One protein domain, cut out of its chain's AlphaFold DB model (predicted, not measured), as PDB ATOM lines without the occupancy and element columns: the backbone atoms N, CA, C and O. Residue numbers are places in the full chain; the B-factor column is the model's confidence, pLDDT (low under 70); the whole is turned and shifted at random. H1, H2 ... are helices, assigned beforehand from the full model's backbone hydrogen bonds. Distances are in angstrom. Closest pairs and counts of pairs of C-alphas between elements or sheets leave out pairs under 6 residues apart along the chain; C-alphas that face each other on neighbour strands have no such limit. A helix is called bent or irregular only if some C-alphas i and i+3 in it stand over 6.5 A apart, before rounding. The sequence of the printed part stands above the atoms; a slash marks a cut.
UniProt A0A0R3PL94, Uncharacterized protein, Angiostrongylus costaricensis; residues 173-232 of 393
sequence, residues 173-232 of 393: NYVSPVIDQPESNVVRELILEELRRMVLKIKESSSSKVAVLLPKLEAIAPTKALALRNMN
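Overview. This is residues 173 to 232 of the 393 residues of an uncharacterized protein of Angiostrongylus costaricensis (UniProt A0A0R3PL94). One long helix, H1, makes the length of a thin rod; the short helix H2 folds back beside its last turns, and the unnamed residues 173 to 177 fold back at the other end. The 60 printed residues, with two named helices in the order H1, H2 and no named strand, are all helix by class. The whole is extended, with a radius of gyration of the C-alphas of 19.2 A and spans of 59 by 17 by 7 A.

Along the chain. H1, residues 182 to 220, runs 56.5 A from C-alpha 182 at (115.174, 107.340, 129.366) to C-alpha 220 at (138.074, 153.835, 151.848). It has a kink of 38 degrees near residue 213 and is only just irregular: C-alphas 212 and 215 are 6.9 A apart. H2, residues 222 to 230, ends at C-alpha 230 (135.371, 144.091, 137.928).

Arrangement. H1, with residues 214 to 218 alone, touches H2; the closest C-alphas, of Glu 218 and Ala 225, are 5.0 A apart. They form a helical hairpin, a shallow tilt of 9 degrees, opposite ways. In H2 every O i to N i+4 pair is within hydrogen-bond range; in H1, 29 of 35.

Size, cuts and confidence. The C-alphas farthest apart, of Asp 180 and Ile 220, are 59.5 A apart. The printed part has no cut, and the link from H1 to H2 is tight. Residues 178 to 183 and 193 to 209 stand free. Mean pLDDT of the printed part is 70.6; residues 173 to 185, 187 to 189, 192 and 230 to 232 are under 70.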
ATOM      1  N   ASN A 173     128.711 112.209 129.224       43.44
ATOM      2  CA  ASN A 173     128.138 113.520 129.045       43.44
ATOM      3  C   ASN A 173     126.949 113.629 130.008       43.44
ATOM      4  O   ASN A 173     125.797 113.535 129.603       43.44
ATOM      5  N   TYR A 174     127.245 113.791 131.306       43.84
ATOM      6  CA  TYR A 174     126.277 113.900 132.409       43.84
ATOM      7  C   TYR A 174     125.228 115.004 132.180       43.84
ATOM      8  O   TYR A 174     124.205 115.033 132.860       43.84
ATOM      9  N   VAL A 175     125.485 115.898 131.220       44.06
ATOM     10  CA  VAL A 175     124.649 117.033 130.824       44.06
ATOM     11  C   VAL A 175     123.747 116.722 129.615       44.06
ATOM     12  O   VAL A 175     122.737 117.398 129.436       44.06
ATOM     13  N   SER A 176     124.072 115.719 128.790       46.69
ATOM     14  CA  SER A 176     123.343 115.421 127.546       46.69
ATOM     15  C   SER A 176     122.545 114.116 127.651       46.69
ATOM     16  O   SER A 176     123.133 113.067 127.924       46.69
ATOM     17  N   PRO A 177     121.219 114.133 127.416       52.66
ATOM     18  CA  PRO A 177     120.404 112.927 127.483       52.66
ATOM     19  C   PRO A 177     120.765 111.943 126.360       52.66
ATOM     20  O   PRO A 177     120.973 112.341 125.213       52.66
ATOM     21  N   VAL A 178     120.800 110.649 126.687       61.41
ATOM     22  CA  VAL A 178     121.101 109.569 125.730       61.41
ATOM     23  C   VAL A 178     119.812 108.816 125.398       61.41
ATOM     24  O   VAL A 178     119.060 108.439 126.297       61.41
ATOM     25  N   ILE A 179     119.523 108.648 124.105       57.25
ATOM     26  CA  ILE A 179     118.203 108.238 123.578       57.25
ATOM     27  C   ILE A 179     117.764 106.843 124.068       57.25
ATOM     28  O   ILE A 179     116.571 106.574 124.180       57.25
ATOM     29  N   ASP A 180     118.718 105.973 124.392       55.53
ATOM     30  CA  ASP A 180     118.524 104.588 124.834       55.53
ATOM     31  C   ASP A 180     118.389 104.415 126.362       55.53
ATOM     32  O   ASP A 180     118.139 103.305 126.827       55.53
ATOM     33  N   GLN A 181     118.515 105.489 127.156       57.25
ATOM     34  CA  GLN A 181     118.482 105.439 128.628       57.25
ATOM     35  C   GLN A 181     117.483 106.445 129.244       57.25
ATOM     36  O   GLN A 181     117.888 107.318 130.022       57.25
ATOM     37  N   PRO A 182     116.171 106.351 128.941       62.78
ATOM     38  CA  PRO A 182     115.174 107.340 129.366       62.78
ATOM     39  C   PRO A 182     115.103 107.518 130.891       62.78
ATOM     40  O   PRO A 182     115.066 108.645 131.377       62.78
ATOM     41  N   GLU A 183     115.167 106.426 131.653       60.50
ATOM     42  CA  GLU A 183     115.113 106.440 133.123       60.50
ATOM     43  C   GLU A 183     116.352 107.113 133.739       60.50
ATOM     44  O   GLU A 183     116.241 107.904 134.676       60.50
ATOM     45  N   SER A 184     117.536 106.873 133.163       59.53
ATOM     46  CA  SER A 184     118.786 107.516 133.593       59.53
ATOM     47  C   SER A 184     118.785 109.020 133.294       59.53
ATOM     48  O   SER A 184     119.290 109.810 134.092       59.53
ATOM     49  N   ASN A 185     118.175 109.442 132.181       62.22
ATOM     50  CA  ASN A 185     118.068 110.858 131.819       62.22
ATOM     51  C   ASN A 185     117.249 111.661 132.841       62.22
ATOM     52  O   ASN A 185     117.668 112.757 133.205       62.22
ATOM     53  N   VAL A 186     116.153 111.104 133.374       70.12
ATOM     54  CA  VAL A 186     115.356 111.757 134.435       70.12
ATOM     55  C   VAL A 186     116.204 112.009 135.688       70.12
ATOM     56  O   VAL A 186     116.148 113.088 136.279       70.12
ATOM     57  N   VAL A 187     117.049 111.048 136.074       68.50
ATOM     58  CA  VAL A 187     117.968 111.207 137.214       68.50
ATOM     59  C   VAL A 187     119.031 112.280 136.929       68.50
ATOM     60  O   VAL A 187     119.319 113.093 137.809       68.50
ATOM     61  N   ARG A 188     119.571 112.346 135.702       65.31
ATOM     62  CA  ARG A 188     120.521 113.400 135.282       65.31
ATOM     63  C   ARG A 188     119.896 114.797 135.361       65.31
ATOM     64  O   ARG A 188     120.521 115.702 135.908       65.31
ATOM     65  N   GLU A 189     118.665 114.975 134.879       67.69
ATOM     66  CA  GLU A 189     117.953 116.262 134.946       67.69
ATOM     67  C   GLU A 189     117.731 116.731 136.391       67.69
ATOM     68  O   GLU A 189     118.007 117.890 136.708       67.69
ATOM     69  N   LEU A 190     117.321 115.828 137.290       71.62
ATOM     70  CA  LEU A 190     117.150 116.136 138.716       71.62
ATOM     71  C   LEU A 190     118.466 116.576 139.382       71.62
ATOM     72  O   LEU A 190     118.476 117.551 140.134       71.62
ATOM     73  N   ILE A 191     119.582 115.902 139.078       71.06
ATOM     74  CA  ILE A 191     120.912 116.260 139.599       71.06
ATOM     75  C   ILE A 191     121.353 117.636 139.075       71.06
ATOM     76  O   ILE A 191     121.806 118.474 139.856       71.06
ATOM     77  N   LEU A 192     121.191 117.902 137.774       69.81
ATOM     78  CA  LEU A 192     121.533 119.195 137.170       69.81
ATOM     79  C   LEU A 192     120.728 120.345 137.781       69.81
ATOM     80  O   LEU A 192     121.283 121.418 138.032       69.81
ATOM     81  N   GLU A 193     119.439 120.135 138.034       72.75
ATOM     82  CA  GLU A 193     118.567 121.166 138.590       72.75
ATOM     83  C   GLU A 193     118.879 121.451 140.069       72.75
ATOM     84  O   GLU A 193     118.884 122.611 140.491       72.75
ATOM     85  N   GLU A 194     119.242 120.431 140.854       73.12
ATOM     86  CA  GLU A 194     119.716 120.617 142.232       73.12
ATOM     87  C   GLU A 194     121.065 121.357 142.283       73.12
ATOM     88  O   GLU A 194     121.235 122.296 143.068       73.12
ATOM     89  N   LEU A 195     122.008 121.007 141.400       71.00
ATOM     90  CA  LEU A 195     123.302 121.691 141.282       71.00
ATOM     91  C   LEU A 195     123.131 123.165 140.884       71.00
ATOM     92  O   LEU A 195     123.708 124.045 141.526       71.00
ATOM     93  N   ARG A 196     122.282 123.465 139.890       72.69
ATOM     94  CA  ARG A 196     121.934 124.849 139.509       72.69
ATOM     95  C   ARG A 196     121.353 125.630 140.685       72.69
ATOM     96  O   ARG A 196     121.768 126.766 140.927       72.69
ATOM     97  N   ARG A 197     120.435 125.022 141.444       77.94
ATOM     98  CA  ARG A 197     119.816 125.636 142.625       77.94
ATOM     99  C   ARG A 197     120.845 125.939 143.716       77.94
ATOM    100  O   ARG A 197     120.816 127.029 144.288       77.94
ATOM    101  N   MET A 198     121.780 125.023 143.979       71.56
ATOM    102  CA  MET A 198     122.874 125.256 144.928       71.56
ATOM    103  C   MET A 198     123.812 126.379 144.475       71.56
ATOM    104  O   MET A 198     124.108 127.267 145.275       71.56
ATOM    105  N   VAL A 199     124.222 126.405 143.202       72.75
ATOM    106  CA  VAL A 199     125.079 127.473 142.654       72.75
ATOM    107  C   VAL A 199     124.398 128.842 142.756       72.75
ATOM    108  O   VAL A 199     125.029 129.807 143.192       72.75
ATOM    109  N   LEU A 200     123.103 128.936 142.430       74.69
ATOM    110  CA  LEU A 200     122.322 130.169 142.595       74.69
ATOM    111  C   LEU A 200     122.254 130.610 144.064       74.69
ATOM    112  O   LEU A 200     122.579 131.756 144.368       74.69
ATOM    113  N   LYS A 201     121.940 129.695 144.987       77.44
ATOM    114  CA  LYS A 201     121.889 129.975 146.431       77.44
ATOM    115  C   LYS A 201     123.238 130.453 146.981       77.44
ATOM    116  O   LYS A 201     123.287 131.399 147.771       77.44
ATOM    117  N   ILE A 202     124.343 129.839 146.551       74.19
ATOM    118  CA  ILE A 202     125.699 130.267 146.921       74.19
ATOM    119  C   ILE A 202     125.968 131.670 146.369       74.19
ATOM    120  O   ILE A 202     126.351 132.544 147.147       74.19
ATOM    121  N   LYS A 203     125.683 131.916 145.082       74.81
ATOM    122  CA  LYS A 203     125.839 133.222 144.419       74.81
ATOM    123  C   LYS A 203     125.033 134.334 145.095       74.81
ATOM    124  O   LYS A 203     125.551 135.429 145.282       74.81
ATOM    125  N   GLU A 204     123.790 134.081 145.490       75.38
ATOM    126  CA  GLU A 204     122.961 135.049 146.219       75.38
ATOM    127  C   GLU A 204     123.500 135.306 147.632       75.38
ATOM    128  O   GLU A 204     123.591 136.457 148.071       75.38
ATOM    129  N   SER A 205     123.938 134.258 148.338       75.94
ATOM    130  CA  SER A 205     124.505 134.381 149.687       75.94
ATOM    131  C   SER A 205     125.875 135.075 149.723       75.94
ATOM    132  O   SER A 205     126.199 135.744 150.703       75.94
ATOM    133  N   SER A 206     126.685 134.946 148.667       73.06
ATOM    134  CA  SER A 206     127.968 135.640 148.533       73.06
ATOM    135  C   SER A 206     127.770 137.068 148.027       73.06
ATOM    136  O   SER A 206     128.310 137.998 148.625       73.06
ATOM    137  N   SER A 207     126.917 137.270 147.017       74.00
ATOM    138  CA  SER A 207     126.557 138.592 146.493       74.00
ATOM    139  C   SER A 207     125.948 139.492 147.570       74.00
ATOM    140  O   SER A 207     126.380 140.629 147.725       74.00
ATOM    141  N   SER A 208     125.023 138.984 148.393       76.94
ATOM    142  CA  SER A 208     124.437 139.753 149.505       76.94
ATOM    143  C   SER A 208     125.471 140.157 150.567       76.94
ATOM    144  O   SER A 208     125.473 141.306 151.010       76.94
ATOM    145  N   LYS A 209     126.411 139.269 150.927       78.88
ATOM    146  CA  LYS A 209     127.528 139.596 151.836       78.88
ATOM    147  C   LYS A 209     128.465 140.650 151.239       78.88
ATOM    148  O   LYS A 209     128.841 141.594 151.934       78.88
ATOM    149  N   VAL A 210     128.817 140.521 149.958       74.50
ATOM    150  CA  VAL A 210     129.667 141.491 149.251       74.50
ATOM    151  C   VAL A 210     128.958 142.840 149.115       74.50
ATOM    152  O   VAL A 210     129.569 143.863 149.404       74.50
ATOM    153  N   ALA A 211     127.666 142.872 148.782       76.56
ATOM    154  CA  ALA A 211     126.881 144.099 148.618       76.56
ATOM    155  C   ALA A 211     126.797 144.957 149.897       76.56
ATOM    156  O   ALA A 211     126.737 146.180 149.807       76.56
ATOM    157  N   VAL A 212     126.848 144.348 151.088       81.88
ATOM    158  CA  VAL A 212     126.895 145.070 152.377       81.88
ATOM    159  C   VAL A 212     128.281 145.671 152.665       81.88
ATOM    160  O   VAL A 212     128.396 146.677 153.370       81.88
ATOM    161  N   LEU A 213     129.348 145.066 152.135       80.06
ATOM    162  CA  LEU A 213     130.735 145.483 152.371       80.06
ATOM    163  C   LEU A 213     131.281 146.410 151.275       80.06
ATOM    164  O   LEU A 213     132.118 147.263 151.570       80.06
ATOM    165  N   LEU A 214     130.786 146.291 150.040       80.44
ATOM    166  CA  LEU A 214     131.262 147.045 148.879       80.44
ATOM    167  C   LEU A 214     131.189 148.573 149.081       80.44
ATOM    168  O   LEU A 214     132.213 149.210 148.852       80.44
ATOM    169  N   PRO A 215     130.100 149.178 149.612       82.75
ATOM    170  CA  PRO A 215     130.045 150.627 149.834       82.75
ATOM    171  C   PRO A 215     131.046 151.112 150.894       82.75
ATOM    172  O   PRO A 215     131.578 152.216 150.802       82.75
ATOM    173  N   LYS A 216     131.347 150.273 151.899       85.94
ATOM    174  CA  LYS A 216     132.359 150.577 152.925       85.94
ATOM    175  C   LYS A 216     133.771 150.532 152.340       85.94
ATOM    176  O   LYS A 216     134.608 151.352 152.702       85.94
ATOM    177  N   LEU A 217     134.028 149.592 151.427       79.94
ATOM    178  CA  LEU A 217     135.292 149.502 150.700       79.94
ATOM    179  C   LEU A 217     135.446 150.649 149.690       79.94
ATOM    180  O   LEU A 217     136.534 151.200 149.567       79.94
ATOM    181  N   GLU A 218     134.368 151.041 149.011       83.56
ATOM    182  CA  GLU A 218     134.344 152.136 148.033       83.56
ATOM    183  C   GLU A 218     134.656 153.494 148.681       83.56
ATOM    184  O   GLU A 218     135.407 154.283 148.113       83.56
ATOM    185  N   ALA A 219     134.197 153.717 149.918       83.69
ATOM    186  CA  ALA A 219     134.512 154.912 150.705       83.69
ATOM    187  C   ALA A 219     135.983 155.010 151.174       83.69
ATOM    188  O   ALA A 219     136.462 156.111 151.432       83.69
ATOM    189  N   ILE A 220     136.696 153.883 151.311       87.88
ATOM    190  CA  ILE A 220     138.074 153.835 151.848       87.88
ATOM    191  C   ILE A 220     139.115 153.636 150.734       87.88
ATOM    192  O   ILE A 220     140.220 154.171 150.798       87.88
ATOM    193  N   ALA A 221     138.784 152.841 149.718       82.56
ATOM    194  CA  ALA A 221     139.681 152.433 148.644       82.56
ATOM    195  C   ALA A 221     138.896 152.221 147.329       82.56
ATOM    196  O   ALA A 221     138.758 151.079 146.874       82.56
ATOM    197  N   PRO A 222     138.405 153.296 146.679       81.56
ATOM    198  CA  PRO A 222     137.521 153.203 145.513       81.56
ATOM    199  C   PRO A 222     138.133 152.400 144.358       81.56
ATOM    200  O   PRO A 222     137.451 151.582 143.750       81.56
ATOM    201  N   THR A 223     139.441 152.520 144.112       77.62
ATOM    202  CA  THR A 223     140.147 151.731 143.086       77.62
ATOM    203  C   THR A 223     140.121 150.225 143.374       77.62
ATOM    204  O   THR A 223     140.041 149.423 142.448       77.62
ATOM    205  N   LYS A 224     140.149 149.821 144.655       77.56
ATOM    206  CA  LYS A 224     140.043 148.409 145.066       77.56
ATOM    207  C   LYS A 224     138.597 147.915 145.035       77.56
ATOM    208  O   LYS A 224     138.374 146.771 144.659       77.56
ATOM    209  N   ALA A 225     137.621 148.763 145.366       78.50
ATOM    210  CA  ALA A 225     136.202 148.440 145.202       78.50
ATOM    211  C   ALA A 225     135.824 148.260 143.721       78.50
ATOM    212  O   ALA A 225     135.144 147.297 143.375       78.50
ATOM    213  N   LEU A 226     136.339 149.124 142.838       76.38
ATOM    214  CA  LEU A 226     136.201 148.991 141.387       76.38
ATOM    215  C   LEU A 226     136.860 147.698 140.882       76.38
ATOM    216  O   LEU A 226     136.249 146.968 140.109       76.38
ATOM    217  N   ALA A 227     138.069 147.379 141.357       73.62
ATOM    218  CA  ALA A 227     138.738 146.122 141.023       73.62
ATOM    219  C   ALA A 227     137.948 144.893 141.505       73.62
ATOM    220  O   ALA A 227     137.808 143.950 140.740       73.62
ATOM    221  N   LEU A 228     137.363 144.915 142.710       74.00
ATOM    222  CA  LEU A 228     136.517 143.829 143.224       74.00
ATOM    223  C   LEU A 228     135.204 143.690 142.433       74.00
ATOM    224  O   LEU A 228     134.734 142.585 142.190       74.00
ATOM    225  N   ARG A 229     134.617 144.810 141.996       71.75
ATOM    226  CA  ARG A 229     133.410 144.840 141.152       71.75
ATOM    227  C   ARG A 229     133.676 144.349 139.725       71.75
ATOM    228  O   ARG A 229     132.775 143.800 139.096       71.75
ATOM    229  N   ASN A 230     134.902 144.536 139.240       67.38
ATOM    230  CA  ASN A 230     135.371 144.091 137.928       67.38
ATOM    231  C   ASN A 230     136.123 142.745 137.981       67.38
ATOM    232  O   ASN A 230     136.491 142.219 136.931       67.38
ATOM    233  N   MET A 231     136.346 142.177 139.173       65.12
ATOM    234  CA  MET A 231     136.886 140.830 139.347       65.12
ATOM    235  C   MET A 231     135.848 139.839 138.836       65.12
ATOM    236  O   MET A 231     134.861 139.516 139.495       65.12
ATOM    237  N   ASN A 232     136.076 139.366 137.618       54.16
ATOM    238  CA  ASN A 232     135.320 138.263 137.070       54.16
ATOM    239  C   ASN A 232     135.679 137.011 137.881       54.16
ATOM    240  O   ASN A 232     136.846 136.632 137.913       54.16
TER     241      ASN A 232